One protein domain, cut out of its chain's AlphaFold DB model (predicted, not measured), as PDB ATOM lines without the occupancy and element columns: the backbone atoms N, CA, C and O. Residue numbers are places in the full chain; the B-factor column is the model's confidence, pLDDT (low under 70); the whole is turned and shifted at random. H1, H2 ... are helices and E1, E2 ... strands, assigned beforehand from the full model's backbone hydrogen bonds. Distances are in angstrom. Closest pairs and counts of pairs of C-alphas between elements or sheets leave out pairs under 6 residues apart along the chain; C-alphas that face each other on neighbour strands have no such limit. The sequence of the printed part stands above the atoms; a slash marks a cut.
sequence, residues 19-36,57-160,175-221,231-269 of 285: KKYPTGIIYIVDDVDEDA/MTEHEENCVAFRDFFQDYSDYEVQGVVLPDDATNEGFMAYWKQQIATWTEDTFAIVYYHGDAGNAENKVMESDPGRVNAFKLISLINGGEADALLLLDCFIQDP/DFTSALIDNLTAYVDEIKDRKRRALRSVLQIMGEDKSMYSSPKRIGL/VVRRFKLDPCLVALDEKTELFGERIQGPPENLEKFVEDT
ATOM      1  N   LYS A  19     144.794 126.748 272.397       77.06
ATOM      2  CA  LYS A  19     146.016 127.283 273.013       77.06
ATOM      3  C   LYS A  19     145.629 128.223 274.155       77.06
ATOM      4  O   LYS A  19     144.846 129.149 273.933       77.06
ATOM      5  N   LYS A  20     146.158 127.947 275.350       80.88
ATOM      6  CA  LYS A  20     146.148 128.848 276.511       80.88
ATOM      7  C   LYS A  20     147.384 129.731 276.456       80.88
ATOM      8  O   LYS A  20     148.447 129.237 276.087       80.88
ATOM      9  N   TYR A  21     147.242 130.986 276.856       85.25
ATOM     10  CA  TYR A  21     148.348 131.933 276.918       85.25
ATOM     11  C   TYR A  21     148.568 132.328 278.377       85.25
ATOM     12  O   TYR A  21     147.739 133.043 278.937       85.25
ATOM     13  N   PRO A  22     149.632 131.834 279.035       87.25
ATOM     14  CA  PRO A  22     149.917 132.183 280.427       87.25
ATOM     15  C   PRO A  22     150.328 133.650 280.595       87.25
ATOM     16  O   PRO A  22     150.363 134.155 281.713       87.25
ATOM     17  N   THR A  23     150.679 134.329 279.504       92.00
ATOM     18  CA  THR A  23     151.037 135.743 279.495       92.00
ATOM     19  C   THR A  23     150.243 136.436 278.404       92.00
ATOM     20  O   THR A  23     150.181 135.955 277.272       92.00
ATOM     21  N   GLY A  24     149.655 137.579 278.730       92.75
ATOM     22  CA  GLY A  24     149.027 138.429 277.738       92.75
ATOM     23  C   GLY A  24     149.306 139.894 278.008       92.75
ATOM     24  O   GLY A  24     149.468 140.303 279.158       92.75
ATOM     25  N   ILE A  25     149.401 140.652 276.923       96.12
ATOM     26  CA  ILE A  25     149.707 142.079 276.934       96.12
ATOM     27  C   ILE A  25     148.725 142.775 275.997       96.12
ATOM     28  O   ILE A  25     148.460 142.304 274.888       96.12
ATOM     29  N   ILE A  26     148.167 143.890 276.442       94.94
ATOM     30  CA  ILE A  26     147.149 144.660 275.742       94.94
ATOM     31  C   ILE A  26     147.687 146.067 275.555       94.94
ATOM     32  O   ILE A  26     147.776 146.844 276.498       94.94
ATOM     33  N   TYR A  27     148.046 146.392 274.322       94.38
ATOM     34  CA  TYR A  27     148.536 147.703 273.942       94.38
ATOM     35  C   TYR A  27     147.378 148.585 273.491       94.38
ATOM     36  O   TYR A  27     146.629 148.206 272.588       94.38
ATOM     37  N   ILE A  28     147.281 149.778 274.068       92.44
ATOM     38  CA  ILE A  28     146.357 150.832 273.641       92.44
ATOM     39  C   ILE A  28     147.207 151.901 272.978       92.44
ATOM     40  O   ILE A  28     148.038 152.531 273.626       92.44
ATOM     41  N   VAL A  29     147.098 152.027 271.661       87.69
ATOM     42  CA  VAL A  29     147.932 152.948 270.888       87.69
ATOM     43  C   VAL A  29     147.332 154.336 270.887       87.69
ATOM     44  O   VAL A  29     146.132 154.482 270.680       87.69
ATOM     45  N   ASP A  30     148.205 155.330 271.054       79.81
ATOM     46  CA  ASP A  30     147.832 156.737 271.196       79.81
ATOM     47  C   ASP A  30     146.984 156.974 272.448       79.81
ATOM     48  O   ASP A  30     145.979 157.691 272.464       79.81
ATOM     49  N   ASP A  31     147.391 156.280 273.508       73.69
ATOM     50  CA  ASP A  31     146.731 156.365 274.786       73.69
ATOM     51  C   ASP A  31     147.055 157.695 275.457       73.69
ATOM     52  O   ASP A  31     148.194 158.166 275.454       73.69
ATOM     53  N   VAL A  32     146.049 158.307 276.060       68.69
ATOM     54  CA  VAL A  32     146.245 159.528 276.834       68.69
ATOM     55  C   VAL A  32     146.722 159.144 278.221       68.69
ATOM     56  O   VAL A  32     146.074 158.358 278.913       68.69
ATOM     57  N   ASP A  33     147.831 159.738 278.655       68.12
ATOM     58  CA  ASP A  33     148.252 159.652 280.050       68.12
ATOM     59  C   ASP A  33     147.110 160.168 280.946       68.12
ATOM     60  O   ASP A  33     146.727 161.342 280.882       68.12
ATOM     61  N   GLU A  34     146.529 159.265 281.739       64.56
ATOM     62  CA  GLU A  34     145.401 159.536 282.634       64.56
ATOM     63  C   GLU A  34     145.743 160.667 283.602       64.56
ATOM     64  O   GLU A  34     144.925 161.564 283.816       64.56
ATOM     65  N   ASP A  35     146.980 160.697 284.105       66.50
ATOM     66  CA  ASP A  35     147.458 161.754 284.990       66.50
ATOM     67  C   ASP A  35     147.526 163.088 284.244       66.50
ATOM     68  O   ASP A  35     147.189 164.143 284.794       66.50
ATOM     69  N   ALA A  36     147.891 163.070 282.960       65.06
ATOM     70  CA  ALA A  36     147.875 164.264 282.124       65.06
ATOM     71  C   ALA A  36     146.443 164.749 281.842       65.06
ATOM     72  O   ALA A  36     146.198 165.963 281.855       65.06
ATOM     73  N   MET A  57     136.821 165.708 277.404       76.81
ATOM     74  CA  MET A  57     137.611 164.711 276.689       76.81
ATOM     75  C   MET A  57     137.165 164.663 275.226       76.81
ATOM     76  O   MET A  57     136.002 164.942 274.905       76.81
ATOM     77  N   THR A  58     138.110 164.406 274.334       80.38
ATOM     78  CA  THR A  58     137.786 164.094 272.941       80.38
ATOM     79  C   THR A  58     137.193 162.686 272.854       80.38
ATOM     80  O   THR A  58     137.417 161.869 273.740       80.38
ATOM     81  N   GLU A  59     136.453 162.392 271.785       77.81
ATOM     82  CA  GLU A  59     135.898 161.051 271.530       77.81
ATOM     83  C   GLU A  59     136.995 159.973 271.496       77.81
ATOM     84  O   GLU A  59     136.829 158.903 272.065       77.81
ATOM     85  N   HIS A  60     138.165 160.301 270.937       81.88
ATOM     86  CA  HIS A  60     139.354 159.443 270.976       81.88
ATOM     87  C   HIS A  60     139.800 159.120 272.402       81.88
ATOM     88  O   HIS A  60     139.989 157.958 272.743       81.88
ATOM     89  N   GLU A  61     139.931 160.145 273.250       83.12
ATOM     90  CA  GLU A  61     140.323 159.966 274.652       83.12
ATOM     91  C   GLU A  61     139.268 159.142 275.419       83.12
ATOM     92  O   GLU A  61     139.631 158.282 276.216       83.12
ATOM     93  N   GLU A  62     137.971 159.378 275.171       83.12
ATOM     94  CA  GLU A  62     136.869 158.617 275.783       83.12
ATOM     95  C   GLU A  62     136.921 157.129 275.367       83.12
ATOM     96  O   GLU A  62     136.788 156.255 276.224       83.12
ATOM     97  N   ASN A  63     137.200 156.831 274.093       83.69
ATOM     98  CA  ASN A  63     137.280 155.462 273.568       83.69
ATOM     99  C   ASN A  63     138.513 154.691 274.057       83.69
ATOM    100  O   ASN A  63     138.381 153.535 274.467       83.69
ATOM    101  N   CYS A  64     139.695 155.317 274.075       86.94
ATOM    102  CA  CYS A  64     140.907 154.687 274.609       86.94
ATOM    103  C   CYS A  64     140.758 154.339 276.098       86.94
ATOM    104  O   CYS A  64     141.092 153.222 276.492       86.94
ATOM    105  N   VAL A  65     140.191 155.249 276.905       86.75
ATOM    106  CA  VAL A  65     139.917 154.997 278.331       86.75
ATOM    107  C   VAL A  65     138.892 153.879 278.501       86.75
ATOM    108  O   VAL A  65     139.151 152.931 279.230       86.75
ATOM    109  N   ALA A  66     137.774 153.909 277.770       85.56
ATOM    110  CA  ALA A  66     136.761 152.860 277.878       85.56
ATOM    111  C   ALA A  66     137.317 151.467 277.525       85.56
ATOM    112  O   ALA A  66     136.988 150.473 278.176       85.56
ATOM    113  N   PHE A  67     138.180 151.382 276.507       87.12
ATOM    114  CA  PHE A  67     138.837 150.133 276.130       87.12
ATOM    115  C   PHE A  67     139.832 149.665 277.203       87.12
ATOM    116  O   PHE A  67     139.888 148.472 277.512       87.12
ATOM    117  N   ARG A  68     140.590 150.598 277.793       90.19
ATOM    118  CA  ARG A  68     141.507 150.339 278.910       90.19
ATOM    119  C   ARG A  68     140.775 149.772 280.113       90.19
ATOM    120  O   ARG A  68     141.114 148.671 280.545       90.19
ATOM    121  N   ASP A  69     139.765 150.492 280.586       88.06
ATOM    122  CA  ASP A  69     138.975 150.146 281.764       88.06
ATOM    123  C   ASP A  69     138.368 148.753 281.602       88.06
ATOM    124  O   ASP A  69     138.497 147.909 282.485       88.06
ATOM    125  N   PHE A  70     137.812 148.451 280.421       87.56
ATOM    126  CA  PHE A  70     137.272 147.125 280.136       87.56
ATOM    127  C   PHE A  70     138.316 146.018 280.346       87.56
ATOM    128  O   PHE A  70     138.051 145.030 281.028       87.56
ATOM    129  N   PHE A  71     139.514 146.138 279.774       88.12
ATOM    130  CA  PHE A  71     140.506 145.070 279.916       88.12
ATOM    131  C   PHE A  71     141.174 145.037 281.290       88.12
ATOM    132  O   PHE A  71     141.554 143.955 281.728       88.12
ATOM    133  N   GLN A  72     141.272 146.169 281.988       89.69
ATOM    134  CA  GLN A  72     141.731 146.206 283.378       89.69
ATOM    135  C   GLN A  72     140.738 145.526 284.326       89.69
ATOM    136  O   GLN A  72     141.152 144.786 285.219       89.69
ATOM    137  N   ASP A  73     139.438 145.730 284.112       85.44
ATOM    138  CA  ASP A  73     138.388 145.156 284.954       85.44
ATOM    139  C   ASP A  73     138.148 143.673 284.655       85.44
ATOM    140  O   ASP A  73     137.833 142.888 285.553       85.44
ATOM    141  N   TYR A  74     138.292 143.280 283.387       82.06
ATOM    142  CA  TYR A  74     137.882 141.965 282.910       82.06
ATOM    143  C   TYR A  74     139.031 141.084 282.426       82.06
ATOM    144  O   TYR A  74     138.748 140.024 281.879       82.06
ATOM    145  N   SER A  75     140.308 141.430 282.583       84.38
ATOM    146  CA  SER A  75     141.425 140.560 282.185       84.38
ATOM    147  C   SER A  75     142.549 140.542 283.219       84.38
ATOM    148  O   SER A  75     142.712 141.468 284.002       84.38
ATOM    149  N   ASP A  76     143.335 139.463 283.210       87.75
ATOM    150  CA  ASP A  76     144.602 139.362 283.954       87.75
ATOM    151  C   ASP A  76     145.815 139.820 283.136       87.75
ATOM    152  O   ASP A  76     146.953 139.770 283.604       87.75
ATOM    153  N   TYR A  77     145.588 140.219 281.889       92.50
ATOM    154  CA  TYR A  77     146.643 140.665 280.997       92.50
ATOM    155  C   TYR A  77     147.116 142.073 281.345       92.50
ATOM    156  O   TYR A  77     146.351 142.923 281.797       92.50
ATOM    157  N   GLU A  78     148.402 142.322 281.109       95.12
ATOM    158  CA  GLU A  78     148.998 143.635 281.329       95.12
ATOM    159  C   GLU A  78     148.436 144.627 280.309       95.12
ATOM    160  O   GLU A  78     148.620 144.450 279.106       95.12
ATOM    161  N   VAL A  79     147.760 145.678 280.777       94.44
ATOM    162  CA  VAL A  79     147.277 146.762 279.915       94.44
ATOM    163  C   VAL A  79     148.317 147.879 279.882       94.44
ATOM    164  O   VAL A  79     148.601 148.505 280.902       94.44
ATOM    165  N   GLN A  80     148.874 148.132 278.701       94.75
ATOM    166  CA  GLN A  80     149.922 149.113 278.463       94.75
ATOM    167  C   GLN A  80     149.443 150.209 277.503       94.75
ATOM    168  O   GLN A  80     149.206 149.970 276.316       94.75
ATOM    169  N   GLY A  81     149.390 151.444 278.000       91.19
ATOM    170  CA  GLY A  81     149.234 152.625 277.157       91.19
ATOM    171  C   GLY A  81     150.502 152.897 276.343       91.19
ATOM    172  O   GLY A  81     151.617 152.899 276.875       91.19
ATOM    173  N   VAL A  82     150.346 153.130 275.042       89.06
ATOM    174  CA  VAL A  82     151.428 153.498 274.125       89.06
ATOM    175  C   VAL A  82     151.244 154.950 273.717       89.06
ATOM    176  O   VAL A  82     150.509 155.259 272.781       89.06
ATOM    177  N   VAL A  83     151.948 155.836 274.415       83.88
ATOM    178  CA  VAL A  83     151.990 157.263 274.083       83.88
ATOM    179  C   VAL A  83     153.030 157.479 272.990       83.88
ATOM    180  O   VAL A  83     154.221 157.219 273.190       83.88
ATOM    181  N   LEU A  84     152.593 157.952 271.826       73.25
ATOM    182  CA  LEU A  84     153.506 158.347 270.762       73.25
ATOM    183  C   LEU A  84     153.931 159.806 270.989       73.25
ATOM    184  O   LEU A  84     153.071 160.654 271.208       73.25
ATOM    185  N   PRO A  85     155.237 160.129 270.962       69.88
ATOM    186  CA  PRO A  85     155.689 161.520 271.004       69.88
ATOM    187  C   PRO A  85     155.098 162.333 269.852       69.88
ATOM    188  O   PRO A  85     155.012 161.767 268.769       69.88
ATOM    189  N   ASP A  86     154.836 163.637 270.050       70.06
ATOM    190  CA  ASP A  86     154.367 164.631 269.048       70.06
ATOM    191  C   ASP A  86     155.290 164.803 267.813       70.06
ATOM    192  O   ASP A  86     154.946 165.489 266.854       70.06
ATOM    193  N   ASP A  87     156.453 164.159 267.786       71.06
ATOM    194  CA  ASP A  87     157.371 164.105 266.647       71.06
ATOM    195  C   ASP A  87     157.687 162.667 266.188       71.06
ATOM    196  O   ASP A  87     158.657 162.434 265.459       71.06
ATOM    197  N   ALA A  88     156.867 161.688 266.590       73.44
ATOM    198  CA  ALA A  88     157.044 160.286 266.240       73.44
ATOM    199  C   ALA A  88     157.070 160.078 264.718       73.44
ATOM    200  O   ALA A  88     156.075 160.205 264.004       73.44
ATOM    201  N   THR A  89     158.231 159.671 264.209       81.56
ATOM    202  CA  THR A  89     158.365 159.236 262.819       81.56
ATOM    203  C   THR A  89     157.847 157.807 262.658       81.56
ATOM    204  O   THR A  89     157.883 157.005 263.591       81.56
ATOM    205  N   ASN A  90     157.454 157.422 261.437       80.56
ATOM    206  CA  ASN A  90     157.140 156.020 261.137       80.56
ATOM    207  C   ASN A  90     158.319 155.081 261.474       80.56
ATOM    208  O   ASN A  90     158.111 153.924 261.818       80.56
ATOM    209  N   GLU A  91     159.563 155.553 261.375       84.62
ATOM    210  CA  GLU A  91     160.744 154.776 261.768       84.62
ATOM    211  C   GLU A  91     160.802 154.560 263.282       84.62
ATOM    212  O   GLU A  91     161.003 153.425 263.711       84.62
ATOM    213  N   GLY A  92     160.561 155.607 264.076       85.62
ATOM    214  CA  GLY A  92     160.472 155.520 265.535       85.62
ATOM    215  C   GLY A  92     159.326 154.618 265.993       85.62
ATOM    216  O   GLY A  92     159.539 153.726 266.809       85.62
ATOM    217  N   PHE A  93     158.145 154.764 265.387       85.94
ATOM    218  CA  PHE A  93     156.989 153.902 265.644       85.94
ATOM    219  C   PHE A  93     157.305 152.425 265.370       85.94
ATOM    220  O   PHE A  93     157.081 151.552 266.208       85.94
ATOM    221  N   MET A  94     157.890 152.120 264.208       87.69
ATOM    222  CA  MET A  94     158.263 150.746 263.865       87.69
ATOM    223  C   MET A  94     159.411 150.215 264.735       87.69
ATOM    224  O   MET A  94     159.481 149.010 264.972       87.69
ATOM    225  N   ALA A  95     160.320 151.075 265.203       90.00
ATOM    226  CA  ALA A  95     161.376 150.697 266.138       90.00
ATOM    227  C   ALA A  95     160.807 150.331 267.516       90.00
ATOM    228  O   ALA A  95     161.214 149.312 268.073       90.00
ATOM    229  N   TYR A  96     159.824 151.090 268.013       91.25
ATOM    230  CA  TYR A  96     159.089 150.753 269.232       91.25
ATOM    231  C   TYR A  96     158.458 149.362 269.123       91.25
ATOM    232  O   TYR A  96     158.726 148.499 269.955       91.25
ATOM    233  N   TRP A  97     157.705 149.091 268.053       92.50
ATOM    234  CA  TRP A  97     157.071 147.781 267.878       92.50
ATOM    235  C   TRP A  97     158.067 146.641 267.733       92.50
ATOM    236  O   TRP A  97     157.843 145.571 268.284       92.50
ATOM    237  N   LYS A  98     159.197 146.862 267.052       93.94
ATOM    238  CA  LYS A  98     160.281 145.867 267.006       93.94
ATOM    239  C   LYS A  98     160.787 145.528 268.402       93.94
ATOM    240  O   LYS A  98     161.047 144.362 268.675       93.94
ATOM    241  N   GLN A  99     160.931 146.532 269.264       94.62
ATOM    242  CA  GLN A  99     161.347 146.326 270.644       94.62
ATOM    243  C   GLN A  99     160.288 145.554 271.438       94.62
ATOM    244  O   GLN A  99     160.656 144.607 272.120       94.62
ATOM    245  N   GLN A 100     159.005 145.912 271.317       95.00
ATOM    246  CA  GLN A 100     157.919 145.200 272.001       95.00
ATOM    247  C   GLN A 100     157.837 143.738 271.547       95.00
ATOM    248  O   GLN A 100     157.914 142.835 272.371       95.00
ATOM    249  N   ILE A 101     157.801 143.492 270.237       94.62
ATOM    250  CA  ILE A 101     157.696 142.143 269.659       94.62
ATOM    251  C   ILE A 101     158.885 141.262 270.046       94.62
ATOM    252  O   ILE A 101     158.709 140.070 270.263       94.62
ATOM    253  N   ALA A 102     160.084 141.832 270.192       95.62
ATOM    254  CA  ALA A 102     161.257 141.085 270.643       95.62
ATOM    255  C   ALA A 102     161.149 140.576 272.094       95.62
ATOM    256  O   ALA A 102     161.946 139.729 272.493       95.62
ATOM    257  N   THR A 103     160.205 141.094 272.887       95.50
ATOM    258  CA  THR A 103     159.911 140.587 274.238       95.50
ATOM    259  C   THR A 103     158.849 139.494 274.246       95.50
ATOM    260  O   THR A 103     158.710 138.792 275.245       95.50
ATOM    261  N   TRP A 104     158.103 139.340 273.150       94.94
ATOM    262  CA  TRP A 104     157.030 138.365 273.063       94.94
ATOM    263  C   TRP A 104     157.591 136.974 272.773       94.94
ATOM    264  O   TRP A 104     158.491 136.805 271.953       94.94
ATOM    265  N   THR A 105     157.017 135.974 273.429       94.69
ATOM    266  CA  THR A 105     157.344 134.556 273.242       94.69
ATOM    267  C   THR A 105     156.160 133.813 272.633       94.69
ATOM    268  O   THR A 105     155.050 134.347 272.573       94.69
ATOM    269  N   GLU A 106     156.345 132.552 272.240       91.25
ATOM    270  CA  GLU A 106     155.236 131.702 271.783       91.25
ATOM    271  C   GLU A 106     154.091 131.568 272.807       91.25
ATOM    272  O   GLU A 106     152.946 131.353 272.417       91.25
ATOM    273  N   ASP A 107     154.359 131.748 274.100       92.31
ATOM    274  CA  ASP A 107     153.359 131.692 275.174       92.31
ATOM    275  C   ASP A 107     152.636 133.030 275.411       92.31
ATOM    276  O   ASP A 107     151.708 133.111 276.221       92.31
ATOM    277  N   THR A 108     153.042 134.088 274.707       92.69
ATOM    278  CA  THR A 108     152.446 135.421 274.827       92.69
ATOM    279  C   THR A 108     151.242 135.564 273.898       92.69
ATOM    280  O   THR A 108     151.287 135.157 272.735       92.69
ATOM    281  N   PHE A 109     150.178 136.197 274.389       92.00
ATOM    282  CA  PHE A 109     149.098 136.718 273.556       92.00
ATOM    283  C   PHE A 109     149.062 138.244 273.587       92.00
ATOM    284  O   PHE A 109     148.892 138.845 274.645       92.00
ATOM    285  N   ALA A 110     149.197 138.873 272.423       92.38
ATOM    286  CA  ALA A 110     149.172 140.326 272.311       92.38
ATOM    287  C   ALA A 110     147.840 140.818 271.726       92.38
ATOM    288  O   ALA A 110     147.427 140.376 270.655       92.38
ATOM    289  N   ILE A 111     147.191 141.781 272.375       91.25
ATOM    290  CA  ILE A 111     146.150 142.602 271.748       91.25
ATOM    291  C   ILE A 111     146.764 143.961 271.455       91.25
ATOM    292  O   ILE A 111     147.359 144.577 272.330       91.25
ATOM    293  N   VAL A 112     146.615 144.441 270.228       91.00
ATOM    294  CA  VAL A 112     147.007 145.797 269.852       91.00
ATOM    295  C   VAL A 112     145.753 146.523 269.403       91.00
ATOM    296  O   VAL A 112     145.211 146.224 268.341       91.00
ATOM    297  N   TYR A 113     145.276 147.447 270.226       90.12
ATOM    298  CA  TYR A 113     144.165 148.326 269.904       90.12
ATOM    299  C   TYR A 113     144.699 149.663 269.404       90.12
ATOM    300  O   TYR A 113     145.526 150.298 270.052       90.12
ATOM    301  N   TYR A 114     144.239 150.068 268.228       85.19
ATOM    302  CA  TYR A 114     144.576 151.342 267.615       85.19
ATOM    303  C   TYR A 114     143.280 152.084 267.308       85.19
ATOM    304  O   TYR A 114     142.462 151.583 266.531       85.19
ATOM    305  N   HIS A 115     143.132 153.280 267.871       82.31
ATOM    306  CA  HIS A 115     142.069 154.222 267.542       82.31
ATOM    307  C   HIS A 115     142.686 155.417 266.811       82.31
ATOM    308  O   HIS A 115     143.725 155.924 267.222       82.31
ATOM    309  N   GLY A 116     142.107 155.839 265.688       75.31
ATOM    310  CA  GLY A 116     142.632 156.984 264.940       75.31
ATOM    311  C   GLY A 116     142.058 157.116 263.536       75.31
ATOM    312  O   GLY A 116     141.103 156.438 263.162       75.31
ATOM    313  N   ASP A 117     142.657 157.970 262.714       70.31
ATOM    314  CA  ASP A 117     142.202 158.166 261.339       70.31
ATOM    315  C   ASP A 117     142.910 157.200 260.382       70.31
ATOM    316  O   ASP A 117     144.102 156.920 260.499       70.31
ATOM    317  N   ALA A 118     142.194 156.670 259.388       65.94
ATOM    318  CA  ALA A 118     142.833 156.010 258.254       65.94
ATOM    319  C   ALA A 118     142.981 157.017 257.108       65.94
ATOM    320  O   ALA A 118     142.003 157.481 256.519       65.94
ATOM    321  N   GLY A 119     144.229 157.326 256.767       60.12
ATOM    322  CA  GLY A 119     144.596 158.147 255.625       60.12
ATOM    323  C   GLY A 119     144.271 157.497 254.274       60.12
ATOM    324  O   GLY A 119     143.855 156.341 254.164       60.12
ATOM    325  N   ASN A 120     144.488 158.276 253.211       53.91
ATOM    326  CA  ASN A 120     143.989 158.007 251.860       53.91
ATOM    327  C   ASN A 120     144.297 156.581 251.331       53.91
ATOM    328  O   ASN A 120     145.426 156.076 251.407       53.91
ATOM    329  N   ALA A 121     143.273 155.954 250.742       50.25
ATOM    330  CA  ALA A 121     143.202 154.531 250.395       50.25
ATOM    331  C   ALA A 121     144.254 154.046 249.378       50.25
ATOM    332  O   ALA A 121     144.510 152.844 249.297       50.25
ATOM    333  N   GLU A 122     144.877 154.955 248.622       48.00
ATOM    334  CA  GLU A 122     145.930 154.613 247.654       48.00
ATOM    335  C   GLU A 122     147.219 154.132 248.335       48.00
ATOM    336  O   GLU A 122     147.909 153.275 247.787       48.00
ATOM    337  N   ASN A 123     147.500 154.604 249.558       43.41
ATOM    338  CA  ASN A 123     148.666 154.181 250.344       43.41
ATOM    339  C   ASN A 123     148.305 153.443 251.648       43.41
ATOM    340  O   ASN A 123     149.207 152.893 252.282       43.41
ATOM    341  N   LYS A 124     147.016 153.408 252.031       50.69
ATOM    342  CA  LYS A 124     146.475 152.669 253.195       50.69
ATOM    343  C   LYS A 124     147.305 152.878 254.471       50.69
ATOM    344  O   LYS A 124     147.823 151.939 255.077       50.69
ATOM    345  N   VAL A 125     147.478 154.143 254.818       50.38
ATOM    346  CA  VAL A 125     148.270 154.611 255.955       50.38
ATOM    347  C   VAL A 125     147.309 154.906 257.103       50.38
ATOM    348  O   VAL A 125     146.310 155.571 256.874       50.38
ATOM    349  N   MET A 126     147.579 154.415 258.307       52.16
ATOM    350  CA  MET A 126     146.942 154.902 259.531       52.16
ATOM    351  C   MET A 126     147.589 156.244 259.870       52.16
ATOM    352  O   MET A 126     148.811 156.360 259.886       52.16
ATOM    353  N   GLU A 127     146.789 157.281 260.038       52.31
ATOM    354  CA  GLU A 127     147.240 158.584 260.508       52.31
ATOM    355  C   GLU A 127     147.050 158.592 262.029       52.31
ATOM    356  O   GLU A 127     145.928 158.520 262.521       52.31
ATOM    357  N   SER A 128     148.150 158.604 262.784       47.41
ATOM    358  CA  SER A 128     148.152 159.210 264.113       47.41
ATOM    359  C   SER A 128     148.757 160.599 263.950       47.41
ATOM    360  O   SER A 128     149.668 160.784 263.144       47.41
ATOM    361  N   ASP A 129     148.250 161.609 264.645       44.69
ATOM    362  CA  ASP A 129     149.034 162.831 264.833       44.69
ATOM    363  C   ASP A 129     150.055 162.459 265.918       44.69
ATOM    364  O   ASP A 129     149.639 162.092 267.014       44.69
ATOM    365  N   PRO A 130     151.360 162.355 265.605       48.66
ATOM    366  CA  PRO A 130     152.094 163.108 264.579       48.66
ATOM    367  C   PRO A 130     152.726 162.261 263.461       48.66
ATOM    368  O   PRO A 130     153.585 162.730 262.707       48.66
ATOM    369  N   GLY A 131     152.351 160.988 263.360       57.75
ATOM    370  CA  GLY A 131     152.964 160.006 262.483       57.75
ATOM    371  C   GLY A 131     151.979 159.269 261.576       57.75
ATOM    372  O   GLY A 131     151.063 158.572 261.992       57.75
ATOM    373  N   ARG A 132     152.269 159.282 260.277       64.44
ATOM    374  CA  ARG A 132     151.693 158.337 259.315       64.44
ATOM    375  C   ARG A 132     152.278 156.935 259.521       64.44
ATOM    376  O   ARG A 132     153.411 156.685 259.110       64.44
ATOM    377  N   VAL A 133     151.510 156.010 260.089       70.00
ATOM    378  CA  VAL A 133     151.874 154.599 260.278       70.00
ATOM    379  C   VAL A 133     151.360 153.751 259.120       70.00
ATOM    380  O   VAL A 133     150.177 153.723 258.799       70.00
ATOM    381  N   ASN A 134     152.230 152.972 258.487       73.06
ATOM    382  CA  ASN A 134     151.770 152.005 257.492       73.06
ATOM    383  C   ASN A 134     151.238 150.726 258.175       73.06
ATOM    384  O   ASN A 134     152.029 149.929 258.683       73.06
ATOM    385  N   ALA A 135     149.919 150.499 258.129       73.50
ATOM    386  CA  ALA A 135     149.272 149.335 258.748       73.50
ATOM    387  C   ALA A 135     149.834 147.997 258.257       73.50
ATOM    388  O   ALA A 135     150.043 147.089 259.053       73.50
ATOM    389  N   PHE A 136     150.147 147.873 256.964       73.81
ATOM    390  CA  PHE A 136     150.719 146.638 256.423       73.81
ATOM    391  C   PHE A 136     152.111 146.372 256.968       73.81
ATOM    392  O   PHE A 136     152.418 145.230 257.281       73.81
ATOM    393  N   LYS A 137     152.947 147.405 257.124       78.56
ATOM    394  CA  LYS A 137     154.267 147.235 257.741       78.56
ATOM    395  C   LYS A 137     154.143 146.779 259.190       78.56
ATOM    396  O   LYS A 137     154.908 145.908 259.589       78.56
ATOM    397  N   LEU A 138     153.194 147.334 259.947       82.88
ATOM    398  CA  LEU A 138     152.921 146.894 261.314       82.88
ATOM    399  C   LEU A 138     152.430 145.440 261.342       82.88
ATOM    400  O   LEU A 138     153.001 144.631 262.061       82.88
ATOM    401  N   ILE A 139     151.449 145.084 260.508       82.00
ATOM    402  CA  ILE A 139     150.930 143.712 260.396       82.00
ATOM    403  C   ILE A 139     152.044 142.737 260.005       82.00
ATOM    404  O   ILE A 139     152.198 141.701 260.637       82.00
ATOM    405  N   SER A 140     152.854 143.064 258.995       81.12
ATOM    406  CA  SER A 140     153.988 142.230 258.585       81.12
ATOM    407  C   SER A 140     155.029 142.083 259.689       81.12
ATOM    408  O   SER A 140     155.629 141.021 259.808       81.12
ATOM    409  N   LEU A 141     155.253 143.133 260.483       85.69
ATOM    410  CA  LEU A 141     156.164 143.078 261.616       85.69
ATOM    411  C   LEU A 141     155.612 142.172 262.728       85.69
ATOM    412  O   LEU A 141     156.339 141.304 263.198       85.69
ATOM    413  N   ILE A 142     154.340 142.339 263.103       87.94
ATOM    414  CA  ILE A 142     153.653 141.518 264.113       87.94
ATOM    415  C   ILE A 142     153.621 140.046 263.683       87.94
ATOM    416  O   ILE A 142     153.990 139.177 264.464       87.94
ATOM    417  N   ASN A 143     153.277 139.767 262.424       83.31
ATOM    418  CA  ASN A 143     153.260 138.408 261.870       83.31
ATOM    419  C   ASN A 143     154.648 137.750 261.818       83.31
ATOM    420  O   ASN A 143     154.736 136.540 261.628       83.31
ATOM    421  N   GLY A 144     155.724 138.534 261.914       84.75
ATOM    422  CA  GLY A 144     157.088 138.022 262.006       84.75
ATOM    423  C   GLY A 144     157.509 137.624 263.424       84.75
ATOM    424  O   GLY A 144     158.609 137.100 263.579       84.75
ATOM    425  N   GLY A 145     156.685 137.906 264.440       87.69
ATOM    426  CA  GLY A 145     156.917 137.507 265.828       87.69
ATOM    427  C   GLY A 145     156.512 136.058 266.116       87.69
ATOM    428  O   GLY A 145     155.869 135.400 265.301       87.69
ATOM    429  N   GLU A 146     156.891 135.562 267.296       89.75
ATOM    430  CA  GLU A 146     156.551 134.202 267.755       89.75
ATOM    431  C   GLU A 146     155.171 134.117 268.430       89.75
ATOM    432  O   GLU A 146     154.555 133.050 268.469       89.75
ATOM    433  N   ALA A 147     154.686 135.237 268.966       90.56
ATOM    434  CA  ALA A 147     153.414 135.317 269.670       90.56
ATOM    435  C   ALA A 147     152.211 135.352 268.724       90.56
ATOM    436  O   ALA A 147     152.263 135.895 267.620       90.56
ATOM    437  N   ASP A 148     151.080 134.846 269.216       87.06
ATOM    438  CA  ASP A 148     149.796 135.076 268.567       87.06
ATOM    439  C   ASP A 148     149.300 136.485 268.934       87.06
ATOM    440  O   ASP A 148     149.304 136.875 270.103       87.06
ATOM    441  N   ALA A 149     148.854 137.253 267.939       86.88
ATOM    442  CA  ALA A 149     148.421 138.632 268.141       86.88
ATOM    443  C   ALA A 149     147.053 138.924 267.508       86.88
ATOM    444  O   ALA A 149     146.716 138.417 266.433       86.88
ATOM    445  N   LEU A 150     146.276 139.784 268.165       85.88
ATOM    446  CA  LEU A 150     145.023 140.347 267.672       85.88
ATOM    447  C   LEU A 150     145.181 141.858 267.488       85.88
ATOM    448  O   LEU A 150     145.329 142.597 268.456       85.88
ATOM    449  N   LEU A 151     145.102 142.315 266.242       83.56
ATOM    450  CA  LEU A 151     145.120 143.737 265.907       83.56
ATOM    451  C   LEU A 151     143.682 144.249 265.730       83.56
ATOM    452  O   LEU A 151     142.966 143.796 264.834       83.56
ATOM    453  N   LEU A 152     143.271 145.191 266.577       83.25
ATOM    454  CA  LEU A 152     141.972 145.859 266.541       83.25
ATOM    455  C   LEU A 152     142.169 147.285 266.026       83.25
ATOM    456  O   LEU A 152     142.667 148.150 266.740       83.25
ATOM    457  N   LEU A 153     141.804 147.506 264.765       79.50
ATOM    458  CA  LEU A 153     141.930 148.800 264.098       79.50
ATOM    459  C   LEU A 153     140.574 149.506 264.096       79.50
ATOM    460  O   LEU A 153     139.749 149.249 263.213       79.50
ATOM    461  N   ASP A 154     140.349 150.387 265.065       79.50
ATOM    462  CA  ASP A 154     139.222 151.316 265.047       79.50
ATOM    463  C   ASP A 154     139.624 152.587 264.300       79.50
ATOM    464  O   ASP A 154     139.945 153.622 264.883       79.50
ATOM    465  N   CYS A 155     139.712 152.462 262.972       72.19
ATOM    466  CA  CYS A 155     140.127 153.562 262.113       72.19
ATOM    467  C   CYS A 155     139.004 154.036 261.200       72.19
ATOM    468  O   CYS A 155     138.393 153.239 260.472       72.19
ATOM    469  N   PHE A 156     138.791 155.351 261.145       66.12
ATOM    470  CA  PHE A 156     137.856 155.933 260.191       66.12
ATOM    471  C   PHE A 156     138.469 155.967 258.787       66.12
ATOM    472  O   PHE A 156     139.362 156.759 258.496       66.12
ATOM    473  N   ILE A 157     137.986 155.113 257.880       60.09
ATOM    474  CA  ILE A 157     138.372 155.169 256.463       60.09
ATOM    475  C   ILE A 157     137.530 156.249 255.781       60.09
ATOM    476  O   ILE A 157     136.352 156.023 255.479       60.09
ATOM    477  N   GLN A 158     138.144 157.405 255.504       51.34
ATOM    478  CA  GLN A 158     137.524 158.441 254.679       51.34
ATOM    479  C   GLN A 158     137.275 157.896 253.270       51.34
ATOM    480  O   GLN A 158     138.181 157.718 252.459       51.34
ATOM    481  N   ASP A 159     136.014 157.614 252.974       46.78
ATOM    482  CA  ASP A 159     135.584 157.183 251.653       46.78
ATOM    483  C   ASP A 159     135.105 158.405 250.846       46.78
ATOM    484  O   ASP A 159     134.349 159.223 251.388       46.78
ATOM    485  N   PRO A 160     135.448 158.536 249.552       43.91
ATOM    486  CA  PRO A 160     134.846 159.534 248.667       43.91
ATOM    487  C   PRO A 160     133.300 159.540 248.644       43.91
ATOM    488  O   PRO A 160     132.706 160.560 248.286       43.91
ATOM    489  N   ASP A 175     129.486 154.316 268.139       69.00
ATOM    490  CA  ASP A 175     130.780 154.072 267.512       69.00
ATOM    491  C   ASP A 175     131.233 152.613 267.738       69.00
ATOM    492  O   ASP A 175     130.645 151.849 268.514       69.00
ATOM    493  N   PHE A 176     132.238 152.175 266.978       70.88
ATOM    494  CA  PHE A 176     132.695 150.784 267.019       70.88
ATOM    495  C   PHE A 176     133.120 150.347 268.408       70.88
ATOM    496  O   PHE A 176     132.772 149.243 268.819       70.88
ATOM    497  N   THR A 177     133.891 151.195 269.082       74.62
ATOM    498  CA  THR A 177     134.470 150.888 270.381       74.62
ATOM    499  C   THR A 177     133.375 150.719 271.420       74.62
ATOM    500  O   THR A 177     133.327 149.679 272.074       74.62
ATOM    501  N   SER A 178     132.413 151.639 271.477       75.25
ATOM    502  CA  SER A 178     131.248 151.531 272.355       75.25
ATOM    503  C   SER A 178     130.449 150.256 272.081       75.25
ATOM    504  O   SER A 178     130.131 149.511 273.003       75.25
ATOM    505  N   ALA A 179     130.165 149.951 270.809       75.00
ATOM    506  CA  ALA A 179     129.450 148.731 270.441       75.00
ATOM    507  C   ALA A 179     130.242 147.464 270.813       75.00
ATOM    508  O   ALA A 179     129.680 146.505 271.342       75.00
ATOM    509  N   LEU A 180     131.551 147.432 270.557       78.50
ATOM    510  CA  LEU A 180     132.422 146.316 270.920       78.50
ATOM    511  C   LEU A 180     132.403 146.078 272.434       78.50
ATOM    512  O   LEU A 180     132.152 144.949 272.858       78.50
ATOM    513  N   ILE A 181     132.618 147.131 273.225       80.06
ATOM    514  CA  ILE A 181     132.635 147.072 274.690       80.06
ATOM    515  C   ILE A 181     131.278 146.613 275.220       80.06
ATOM    516  O   ILE A 181     131.231 145.692 276.030       80.06
ATOM    517  N   ASP A 182     130.175 147.171 274.722       78.81
ATOM    518  CA  ASP A 182     128.829 146.772 275.139       78.81
ATOM    519  C   ASP A 182     128.559 145.288 274.863       78.81
ATOM    520  O   ASP A 182     128.023 144.585 275.718       78.81
ATOM    521  N   ASN A 183     128.941 144.788 273.684       76.50
ATOM    522  CA  ASN A 183     128.726 143.385 273.327       76.50
ATOM    523  C   ASN A 183     129.600 142.439 274.150       76.50
ATOM    524  O   ASN A 183     129.135 141.373 274.558       76.50
ATOM    525  N   LEU A 184     130.858 142.811 274.400       78.81
ATOM    526  CA  LEU A 184     131.748 142.030 275.253       78.81
ATOM    527  C   LEU A 184     131.249 142.020 276.701       78.81
ATOM    528  O   LEU A 184     131.148 140.945 277.289       78.81
ATOM    529  N   THR A 185     130.854 143.176 277.235       80.75
ATOM    530  CA  THR A 185     130.293 143.320 278.587       80.75
ATOM    531  C   THR A 185     129.011 142.509 278.728       80.75
ATOM    532  O   THR A 185     128.915 141.662 279.609       80.75
ATOM    533  N   ALA A 186     128.060 142.657 277.799       78.62
ATOM    534  CA  ALA A 186     126.815 141.894 277.810       78.62
ATOM    535  C   ALA A 186     127.054 140.381 277.703       78.62
ATOM    536  O   ALA A 186     126.340 139.595 278.326       78.62
ATOM    537  N   TYR A 187     128.057 139.954 276.930       76.19
ATOM    538  CA  TYR A 187     128.433 138.547 276.856       76.19
ATOM    539  C   TYR A 187     129.011 138.041 278.183       76.19
ATOM    540  O   TYR A 187     128.625 136.957 278.623       76.19
ATOM    541  N   VAL A 188     129.889 138.815 278.827       74.81
ATOM    542  CA  VAL A 188     130.437 138.497 280.153       74.81
ATOM    543  C   VAL A 188     129.320 138.429 281.197       74.81
ATOM    544  O   VAL A 188     129.214 137.429 281.905       74.81
ATOM    545  N   ASP A 189     128.433 139.419 281.248       77.44
ATOM    546  CA  ASP A 189     127.303 139.450 282.180       77.44
ATOM    547  C   ASP A 189     126.333 138.286 281.939       77.44
ATOM    548  O   ASP A 189     125.890 137.623 282.876       77.44
ATOM    549  N   GLU A 190     126.042 137.951 280.677       73.62
ATOM    550  CA  GLU A 190     125.193 136.800 280.372       73.62
ATOM    551  C   GLU A 190     125.844 135.474 280.785       73.62
ATOM    552  O   GLU A 190     125.136 134.556 281.204       73.62
ATOM    553  N   ILE A 191     127.169 135.353 280.677       73.81
ATOM    554  CA  ILE A 191     127.904 134.199 281.202       73.81
ATOM    555  C   ILE A 191     127.758 134.109 282.726       73.81
ATOM    556  O   ILE A 191     127.533 133.008 283.239       73.81
ATOM    557  N   LYS A 192     127.846 135.241 283.440       69.50
ATOM    558  CA  LYS A 192     127.645 135.297 284.897       69.50
ATOM    559  C   LYS A 192     126.233 134.831 285.275       69.50
ATOM    560  O   LYS A 192     126.066 134.006 286.174       69.50
ATOM    561  N   ASP A 193     125.221 135.281 284.535       67.75
ATOM    562  CA  ASP A 193     123.811 135.022 284.848       67.75
ATOM    563  C   ASP A 193     123.286 133.663 284.356       67.75
ATOM    564  O   ASP A 193     122.338 133.094 284.912       67.75
ATOM    565  N   ARG A 194     123.848 133.125 283.271       57.53
ATOM    566  CA  ARG A 194     123.361 131.912 282.609       57.53
ATOM    567  C   ARG A 194     124.539 131.016 282.291       57.53
ATOM    568  O   ARG A 194     125.461 131.418 281.599       57.53
ATOM    569  N   LYS A 195     124.442 129.742 282.693       58.84
ATOM    570  CA  LYS A 195     125.405 128.654 282.412       58.84
ATOM    571  C   LYS A 195     125.559 128.346 280.904       58.84
ATOM    572  O   LYS A 195     125.334 127.206 280.486       58.84
ATOM    573  N   ARG A 196     125.874 129.329 280.057       56.41
ATOM    574  CA  ARG A 196     126.284 129.138 278.663       56.41
ATOM    575  C   ARG A 196     127.582 128.333 278.678       56.41
ATOM    576  O   ARG A 196     128.481 128.620 279.452       56.41
ATOM    577  N   ARG A 197     127.653 127.281 277.856       58.25
ATOM    578  CA  ARG A 197     128.754 126.294 277.898       58.25
ATOM    579  C   ARG A 197     129.677 126.324 276.681       58.25
ATOM    580  O   ARG A 197     130.634 125.564 276.642       58.25
ATOM    581  N   ALA A 198     129.365 127.127 275.664       65.50
ATOM    582  CA  ALA A 198     130.087 127.109 274.396       65.50
ATOM    583  C   ALA A 198     130.982 128.343 274.243       65.50
ATOM    584  O   ALA A 198     130.494 129.472 274.354       65.50
ATOM    585  N   LEU A 199     132.258 128.100 273.929       62.41
ATOM    586  CA  LEU A 199     133.234 129.109 273.519       62.41
ATOM    587  C   LEU A 199     132.672 129.944 272.365       62.41
ATOM    588  O   LEU A 199     132.219 129.383 271.361       62.41
ATOM    589  N   ARG A 200     132.749 131.272 272.468       71.56
ATOM    590  CA  ARG A 200     132.409 132.173 271.360       71.56
ATOM    591  C   ARG A 200     133.602 133.020 270.974       71.56
ATOM    592  O   ARG A 200     134.332 133.504 271.829       71.56
ATOM    593  N   SER A 201     133.798 133.194 269.671       66.81
ATOM    594  CA  SER A 201     134.800 134.139 269.179       66.81
ATOM    595  C   SER A 201     134.367 135.581 269.392       66.81
ATOM    596  O   SER A 201     133.169 135.852 269.321       66.81
ATOM    597  N   VAL A 202     135.323 136.501 269.537       69.06
ATOM    598  CA  VAL A 202     135.052 137.953 269.598       69.06
ATOM    599  C   VAL A 202     134.141 138.379 268.439       69.06
ATOM    600  O   VAL A 202     133.099 138.985 268.654       69.06
ATOM    601  N   LEU A 203     134.424 137.908 267.219       64.19
ATOM    602  CA  LEU A 203     133.588 138.165 266.038       64.19
ATOM    603  C   LEU A 203     132.157 137.611 266.142       64.19
ATOM    604  O   LEU A 203     131.233 138.191 265.585       64.19
ATOM    605  N   GLN A 204     131.957 136.482 266.826       68.19
ATOM    606  CA  GLN A 204     130.620 135.911 267.036       68.19
ATOM    607  C   GLN A 204     129.824 136.710 268.065       68.19
ATOM    608  O   GLN A 204     128.617 136.836 267.905       68.19
ATOM    609  N   ILE A 205     130.491 137.225 269.099       69.38
ATOM    610  CA  ILE A 205     129.882 138.086 270.120       69.38
ATOM    611  C   ILE A 205     129.452 139.403 269.475       69.38
ATOM    612  O   ILE A 205     128.294 139.794 269.556       69.38
ATOM    613  N   MET A 206     130.356 140.009 268.710       64.38
ATOM    614  CA  MET A 206     130.075 141.196 267.907       64.38
ATOM    615  C   MET A 206     128.971 140.959 266.871       64.38
ATOM    616  O   MET A 206     128.159 141.837 266.596       64.38
ATOM    617  N   GLY A 207     128.900 139.757 266.301       57.97
ATOM    618  CA  GLY A 207     127.905 139.405 265.299       57.97
ATOM    619  C   GLY A 207     126.450 139.396 265.788       57.97
ATOM    620  O   GLY A 207     125.555 139.212 264.963       57.97
ATOM    621  N   GLU A 208     126.180 139.582 267.080       61.75
ATOM    622  CA  GLU A 208     124.814 139.729 267.605       61.75
ATOM    623  C   GLU A 208     124.299 141.178 267.510       61.75
ATOM    624  O   GLU A 208     123.083 141.401 267.503       61.75
ATOM    625  N   ASP A 209     125.194 142.152 267.325       56.25
ATOM    626  CA  ASP A 209     124.848 143.566 267.221       56.25
ATOM    627  C   ASP A 209     124.536 143.987 265.787       56.25
ATOM    628  O   ASP A 209     125.406 144.117 264.925       56.25
ATOM    629  N   LYS A 210     123.252 144.257 265.544       56.41
ATOM    630  CA  LYS A 210     122.730 144.670 264.237       56.41
ATOM    631  C   LYS A 210     123.215 146.053 263.790       56.41
ATOM    632  O   LYS A 210     123.233 146.280 262.582       56.41
ATOM    633  N   SER A 211     123.638 146.925 264.711       54.53
ATOM    634  CA  SER A 211     124.222 148.237 264.381       54.53
ATOM    635  C   SER A 211     125.607 148.114 263.736       54.53
ATOM    636  O   SER A 211     126.029 148.959 262.954       54.53
ATOM    637  N   MET A 212     126.301 146.993 263.956       47.34
ATOM    638  CA  MET A 212     127.561 146.722 263.264       47.34
ATOM    639  C   MET A 212     127.372 146.210 261.829       47.34
ATOM    640  O   MET A 212     128.299 146.312 261.025       47.34
ATOM    641  N   TYR A 213     126.176 145.721 261.473       41.91
ATOM    642  CA  TYR A 213     125.832 145.271 260.115       41.91
ATOM    643  C   TYR A 213     125.211 146.367 259.240       41.91
ATOM    644  O   TYR A 213     125.203 146.230 258.015       41.91
ATOM    645  N   SER A 214     124.690 147.451 259.830       41.44
ATOM    646  CA  SER A 214     124.199 148.624 259.087       41.44
ATOM    647  C   SER A 214     125.330 149.439 258.455       41.44
ATOM    648  O   SER A 214     125.059 150.245 257.563       41.44
ATOM    649  N   SER A 215     126.592 149.175 258.819       43.81
ATOM    650  CA  SER A 215     127.772 149.659 258.101       43.81
ATOM    651  C   SER A 215     128.185 148.667 256.997       43.81
ATOM    652  O   SER A 215     128.906 147.702 257.267       43.81
ATOM    653  N   PRO A 216     127.805 148.887 255.719       36.62
ATOM    654  CA  PRO A 216     128.132 147.987 254.601       36.62
ATOM    655  C   PRO A 216     129.639 147.858 254.309       36.62
ATOM    656  O   PRO A 216     130.029 147.116 253.409       36.62
ATOM    657  N   LYS A 217     130.494 148.587 255.037       44.47
ATOM    658  CA  LYS A 217     131.952 148.639 254.856       44.47
ATOM    659  C   LYS A 217     132.718 147.644 255.724       44.47
ATOM    660  O   LYS A 217     133.907 147.435 255.494       44.47
ATOM    661  N   ARG A 218     132.065 147.009 256.698       48.16
ATOM    662  CA  ARG A 218     132.695 145.999 257.555       48.16
ATOM    663  C   ARG A 218     132.521 144.628 256.923       48.16
ATOM    664  O   ARG A 218     131.600 143.879 257.229       48.16
ATOM    665  N   ILE A 219     133.414 144.320 255.983       41.91
ATOM    666  CA  ILE A 219     133.523 142.985 255.395       41.91
ATOM    667  C   ILE A 219     134.054 142.059 256.490       41.91
ATOM    668  O   ILE A 219     135.259 141.880 256.648       41.91
ATOM    669  N   GLY A 220     133.142 141.467 257.260       44.31
ATOM    670  CA  GLY A 220     133.435 140.273 258.035       44.31
ATOM    671  C   GLY A 220     133.851 139.194 257.047       44.31
ATOM    672  O   GLY A 220     133.006 138.603 256.371       44.31
ATOM    673  N   LEU A 221     135.158 138.982 256.899       43.03
ATOM    674  CA  LEU A 221     135.717 137.935 256.054       43.03
ATOM    675  C   LEU A 221     135.427 136.573 256.706       43.03
ATOM    676  O   LEU A 221     136.312 135.886 257.198       43.03
ATOM    677  N   VAL A 231     149.064 130.062 258.841       65.81
ATOM    678  CA  VAL A 231     148.351 129.781 260.086       65.81
ATOM    679  C   VAL A 231     147.420 130.945 260.387       65.81
ATOM    680  O   VAL A 231     147.867 132.072 260.556       65.81
ATOM    681  N   VAL A 232     146.123 130.665 260.481       65.94
ATOM    682  CA  VAL A 232     145.129 131.647 260.930       65.94
ATOM    683  C   VAL A 232     144.465 131.104 262.181       65.94
ATOM    684  O   VAL A 232     144.006 129.956 262.191       65.94
ATOM    685  N   ARG A 233     144.389 131.932 263.225       68.50
ATOM    686  CA  ARG A 233     143.668 131.631 264.462       68.50
ATOM    687  C   ARG A 233     142.457 132.547 264.629       68.50
ATOM    688  O   ARG A 233     142.429 133.680 264.158       68.50
ATOM    689  N   ARG A 234     141.439 132.027 265.301       70.44
ATOM    690  CA  ARG A 234     140.242 132.724 265.750       70.44
ATOM    691  C   ARG A 234     140.256 132.736 267.271       70.44
ATOM    692  O   ARG A 234     140.249 131.679 267.895       70.44
ATOM    693  N   PHE A 235     140.240 133.927 267.852       71.69
ATOM    694  CA  PHE A 235     140.256 134.086 269.302       71.69
ATOM    695  C   PHE A 235     138.858 133.916 269.891       71.69
ATOM    696  O   PHE A 235     137.896 134.500 269.379       71.69
ATOM    697  N   LYS A 236     138.749 133.094 270.936       74.56
ATOM    698  CA  LYS A 236     137.515 132.757 271.652       74.56
ATOM    699  C   LYS A 236     137.627 133.058 273.138       74.56
ATOM    700  O   LYS A 236     138.710 132.956 273.693       74.56
ATOM    701  N   LEU A 237     136.498 133.373 273.759       70.75
ATOM    702  CA  LEU A 237     136.352 133.519 275.207       70.75
ATOM    703  C   LEU A 237     135.749 132.243 275.800       70.75
ATOM    704  O   LEU A 237     134.759 131.737 275.256       70.75
ATOM    705  N   ASP A 238     136.335 131.731 276.890       67.44
ATOM    706  CA  ASP A 238     135.798 130.583 277.636       67.44
ATOM    707  C   ASP A 238     134.760 131.027 278.670       67.44
ATOM    708  O   ASP A 238     135.113 131.641 279.678       67.44
ATOM    709  N   PRO A 239     133.475 130.687 278.466       63.94
ATOM    710  CA  PRO A 239     132.426 131.080 279.390       63.94
ATOM    711  C   PRO A 239     132.552 130.403 280.761       63.94
ATOM    712  O   PRO A 239     132.080 130.950 281.749       63.94
ATOM    713  N   CYS A 240     133.166 129.222 280.866       59.22
ATOM    714  CA  CYS A 240     133.325 128.558 282.159       59.22
ATOM    715  C   CYS A 240     134.348 129.289 283.031       59.22
ATOM    716  O   CYS A 240     134.112 129.434 284.224       59.22
ATOM    717  N   LEU A 241     135.449 129.757 282.440       63.34
ATOM    718  CA  LEU A 241     136.501 130.478 283.164       63.34
ATOM    719  C   LEU A 241     136.076 131.911 283.480       63.34
ATOM    720  O   LEU A 241     136.227 132.344 284.615       63.34
ATOM    721  N   VAL A 242     135.395 132.581 282.544       65.06
ATOM    722  CA  VAL A 242     134.739 133.872 282.819       65.06
ATOM    723  C   VAL A 242     133.721 133.747 283.959       65.06
ATOM    724  O   VAL A 242     133.637 134.635 284.798       65.06
ATOM    725  N   ALA A 243     132.965 132.646 284.042       59.31
ATOM    726  CA  ALA A 243     132.021 132.423 285.141       59.31
ATOM    727  C   ALA A 243     132.688 132.060 286.481       59.31
ATOM    728  O   ALA A 243     132.074 132.257 287.528       59.31
ATOM    729  N   LEU A 244     133.888 131.471 286.458       67.31
ATOM    730  CA  LEU A 244     134.616 131.038 287.656       67.31
ATOM    731  C   LEU A 244     135.419 132.181 288.275       67.31
ATOM    732  O   LEU A 244     135.326 132.401 289.480       67.31
ATOM    733  N   ASP A 245     136.170 132.896 287.441       67.25
ATOM    734  CA  ASP A 245     137.188 133.851 287.878       67.25
ATOM    735  C   ASP A 245     136.792 135.306 287.582       67.25
ATOM    736  O   ASP A 245     137.545 136.223 287.897       67.25
ATOM    737  N   GLU A 246     135.618 135.524 286.975       66.31
ATOM    738  CA  GLU A 246     135.121 136.827 286.500       66.31
ATOM    739  C   GLU A 246     136.040 137.526 285.483       66.31
ATOM    740  O   GLU A 246     135.878 138.714 285.211       66.31
ATOM    741  N   LYS A 247     136.960 136.772 284.869       69.56
ATOM    742  CA  LYS A 247     137.968 137.281 283.936       69.56
ATOM    743  C   LYS A 247     137.897 136.623 282.567       69.56
ATOM    744  O   LYS A 247     137.609 135.439 282.413       69.56
ATOM    745  N   THR A 248     138.189 137.421 281.553       64.75
ATOM    746  CA  THR A 248     138.267 137.054 280.145       64.75
ATOM    747  C   THR A 248     139.620 136.420 279.847       64.75
ATOM    748  O   THR A 248     140.634 137.091 279.673       64.75
ATOM    749  N   GLU A 249     139.630 135.091 279.775       68.69
ATOM    750  CA  GLU A 249     140.747 134.337 279.207       68.69
ATOM    751  C   GLU A 249     140.474 134.097 277.714       68.69
ATOM    752  O   GLU A 249     139.400 133.616 277.322       68.69
ATOM    753  N   LEU A 250     141.435 134.478 276.867       70.19
ATOM    754  CA  LEU A 250     141.338 134.348 275.414       70.19
ATOM    755  C   LEU A 250     142.064 133.098 274.922       70.19
ATOM    756  O   LEU A 250     143.173 132.779 275.337       70.19
ATOM    757  N   PHE A 251     141.437 132.427 273.967       71.38
ATOM    758  CA  PHE A 251     141.859 131.145 273.432       71.38
ATOM    759  C   PHE A 251     142.020 131.212 271.925       71.38
ATOM    760  O   PHE A 251     141.088 131.589 271.216       71.38
ATOM    761  N   GLY A 252     143.178 130.803 271.409       70.12
ATOM    762  CA  GLY A 252     143.423 130.762 269.969       70.12
ATOM    763  C   GLY A 252     142.976 129.438 269.356       70.12
ATOM    764  O   GLY A 252     143.705 128.453 269.445       70.12
ATOM    765  N   GLU A 253     141.827 129.404 268.678       73.81
ATOM    766  CA  GLU A 253     141.430 128.260 267.845       73.81
ATOM    767  C   GLU A 253     142.032 128.405 266.450       73.81
ATOM    768  O   GLU A 253     141.751 129.366 265.740       73.81
ATOM    769  N   ARG A 254     142.825 127.436 266.007       72.19
ATOM    770  CA  ARG A 254     143.334 127.436 264.638       72.19
ATOM    771  C   ARG A 254     142.221 127.130 263.632       72.19
ATOM    772  O   ARG A 254     141.550 126.111 263.744       72.19
ATOM    773  N   ILE A 255     142.071 127.979 262.617       69.81
ATOM    774  CA  ILE A 255     141.075 127.831 261.542       69.81
ATOM    775  C   ILE A 255     141.696 127.659 260.145       69.81
ATOM    776  O   ILE A 255     140.978 127.329 259.204       69.81
ATOM    777  N   GLN A 256     143.010 127.878 259.989       69.12
ATOM    778  CA  GLN A 256     143.739 127.667 258.729       69.12
ATOM    779  C   GLN A 256     145.213 127.287 258.968       69.12
ATOM    780  O   GLN A 256     145.781 127.570 260.029       69.12
ATOM    781  N   GLY A 257     145.834 126.671 257.959       67.31
ATOM    782  CA  GLY A 257     147.268 126.400 257.846       67.31
ATOM    783  C   GLY A 257     147.609 124.899 257.869       67.31
ATOM    784  O   GLY A 257     146.728 124.075 258.117       67.31
ATOM    785  N   PRO A 258     148.885 124.528 257.647       68.88
ATOM    786  CA  PRO A 258     149.335 123.135 257.612       68.88
ATOM    787  C   PRO A 258     149.160 122.457 258.978       68.88
ATOM    788  O   PRO A 258     149.552 123.059 259.974       68.88
ATOM    789  N   PRO A 259     148.622 121.231 259.071       67.81
ATOM    790  CA  PRO A 259     148.345 120.571 260.351       67.81
ATOM    791  C   PRO A 259     149.558 120.628 261.292       67.81
ATOM    792  O   PRO A 259     150.686 120.422 260.857       67.81
ATOM    793  N   GLU A 260     149.336 120.929 262.581       64.38
ATOM    794  CA  GLU A 260     150.438 121.098 263.557       64.38
ATOM    795  C   GLU A 260     151.303 119.842 263.712       64.38
ATOM    796  O   GLU A 260     152.413 119.914 264.219       64.38
ATOM    797  N   ASN A 261     150.789 118.691 263.286       65.88
ATOM    798  CA  ASN A 261     151.531 117.449 263.236       65.88
ATOM    799  C   ASN A 261     151.447 116.893 261.812       65.88
ATOM    800  O   ASN A 261     150.597 116.059 261.500       65.88
ATOM    801  N   LEU A 262     152.285 117.449 260.932       62.34
ATOM    802  CA  LEU A 262     152.339 117.060 259.525       62.34
ATOM    803  C   LEU A 262     152.653 115.566 259.384       62.34
ATOM    804  O   LEU A 262     152.095 114.918 258.511       62.34
ATOM    805  N   GLU A 263     153.493 115.026 260.272       60.84
ATOM    806  CA  GLU A 263     153.859 113.607 260.317       60.84
ATOM    807  C   GLU A 263     152.637 112.735 260.601       60.84
ATOM    808  O   GLU A 263     152.323 111.857 259.801       60.84
ATOM    809  N   LYS A 264     151.870 113.052 261.652       59.06
ATOM    810  CA  LYS A 264     150.620 112.343 261.966       59.06
ATOM    811  C   LYS A 264     149.583 112.473 260.848       59.06
ATOM    812  O   LYS A 264     148.922 111.503 260.506       59.06
ATOM    813  N   PHE A 265     149.454 113.654 260.243       60.38
ATOM    814  CA  PHE A 265     148.541 113.857 259.116       60.38
ATOM    815  C   PHE A 265     148.954 113.034 257.889       60.38
ATOM    816  O   PHE A 265     148.103 112.444 257.228       60.38
ATOM    817  N   VAL A 266     150.250 112.985 257.581       62.94
ATOM    818  CA  VAL A 266     150.796 112.183 256.483       62.94
ATOM    819  C   VAL A 266     150.588 110.697 256.763       62.94
ATOM    820  O   VAL A 266     150.132 110.000 255.862       62.94
ATOM    821  N   GLU A 267     150.825 110.226 257.990       62.50
ATOM    822  CA  GLU A 267     150.505 108.857 258.411       62.50
ATOM    823  C   GLU A 267     149.012 108.555 258.233       62.50
ATOM    824  O   GLU A 267     148.673 107.645 257.478       62.50
ATOM    825  N   ASP A 268     148.118 109.356 258.817       58.78
ATOM    826  CA  ASP A 268     146.664 109.168 258.726       58.78
ATOM    827  C   ASP A 268     146.180 109.161 257.259       58.78
ATOM    828  O   ASP A 268     145.365 108.323 256.863       58.78
ATOM    829  N   THR A 269     146.738 110.029 256.408       58.06
ATOM    830  CA  THR A 269     146.387 110.100 254.978       58.06
ATOM    831  C   THR A 269     146.948 108.911 254.183       58.06
ATOM    832  O   THR A 269     146.277 108.383 253.294       58.06
TER     833      THR A 269
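AT A GLANCE: This is residues 19 to 36, 57 to 160, 175 to 221 and 231 to 269 of the 285 residues of an uncharacterized protein of Dothistroma septosporum (strain NZE10 / CBS 128990) (UniProt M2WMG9). A twisted sheet, mostly of parallel strands, makes the core, with H1 over one face and H2 and H3 side by side on the other. H4, whose residues 177 to 181 pack on H1, runs on away from the sheet, with H5 packed on it and H6 meeting it near its far end, about perpendicular; the two-stranded ribbon E7 and E8 is near E6, and residues 261 to 269, of which 262 to 269 belong to H7, stick out. The 208 printed residues hold seven named helices and eight named strands, in the order E1 H1 E2 H2 E3 E4 E5 H3 E6 H4 H5 E7 H6 E8 H7. The class is mixed, the first sheet mixed and branched, the second antiparallel; the whole is compact, radius of gyration of the C-alphas 18.1 A, spans 53 by 44 by 37 A.

IN THESE COORDINATES: Find C-alpha 23 at (151.037, 135.743, 279.495): here E1 begins, residues 23 to 29, 19.5 A. Its sheet also holds E2, 78 to 82; E3, 108 to 118, 28.1 A, bending by 61 degrees at 115; E4, 125 to 128; E5, 131 to 134; and E6, 148 to 157, 26.1 A. Then find H1, 59 to 74, 22.3 A; H2, 90 to 101, 16.3 A; H3, 135 to 142; H4, 176 to 193, 25.4 A; H5, 202 to 206; E7, 232 to 237; H6, 239 to 245; E8, 250 to 256; and H7, 262 to 269, ending at (146.387, 110.100, 254.978).

HOW THE PARTS SIT: Start at E3: parallel E1 lies on one side (N 27 to O 111, 2.8 A) with antiparallel E4 (N 127 to O 117, 2.8 A), and parallel E6 on the other (N 152 to O 112, 2.8 A). E2 is parallel to E1 (N 80 to O 26, 2.8 A). E3, E4 and E5 form a meander, each strand the antiparallel neighbour of the one before (N 126 to O 133, 2.7 A). H1 is on the sheet at a height of 8.9 A, over E1 and E3; H2 is on the opposite face. H2 touches H3 at a shallow tilt of 28 degrees, closest C-alphas Ile 101 and Ile 142, 6.9 A; H3 is on the sheet too. H4, the hub, only grazes the sheet with residues 176 to 177; it touches H1 (Asn 63 and Thr 177, 6.2 A), H5 (Asn 183 and Met 206, 6.0 A) and H6 (Lys 192 and Ala 243, 5.2 A). E7 and E8 are antiparallel (N 234 to O 253, 2.7 A). In each helix every O i to N i+4 pair is within hydrogen-bond range.

THE WHOLE: C-alphas 36 and 269 are farthest apart, 60.6 A. Cuts leave gaps of 11.6 A from C-alpha 36 to 57, 20.0 A from 160 to 175 and 15.6 A from 221 to 231. Of the links printed whole, none is long. Residues 261 to 269 stand free. Mean pLDDT of the printed part is 73.3; 86 residues are under 70, among them 118 to 132, 201 to 221 and 255 to 269.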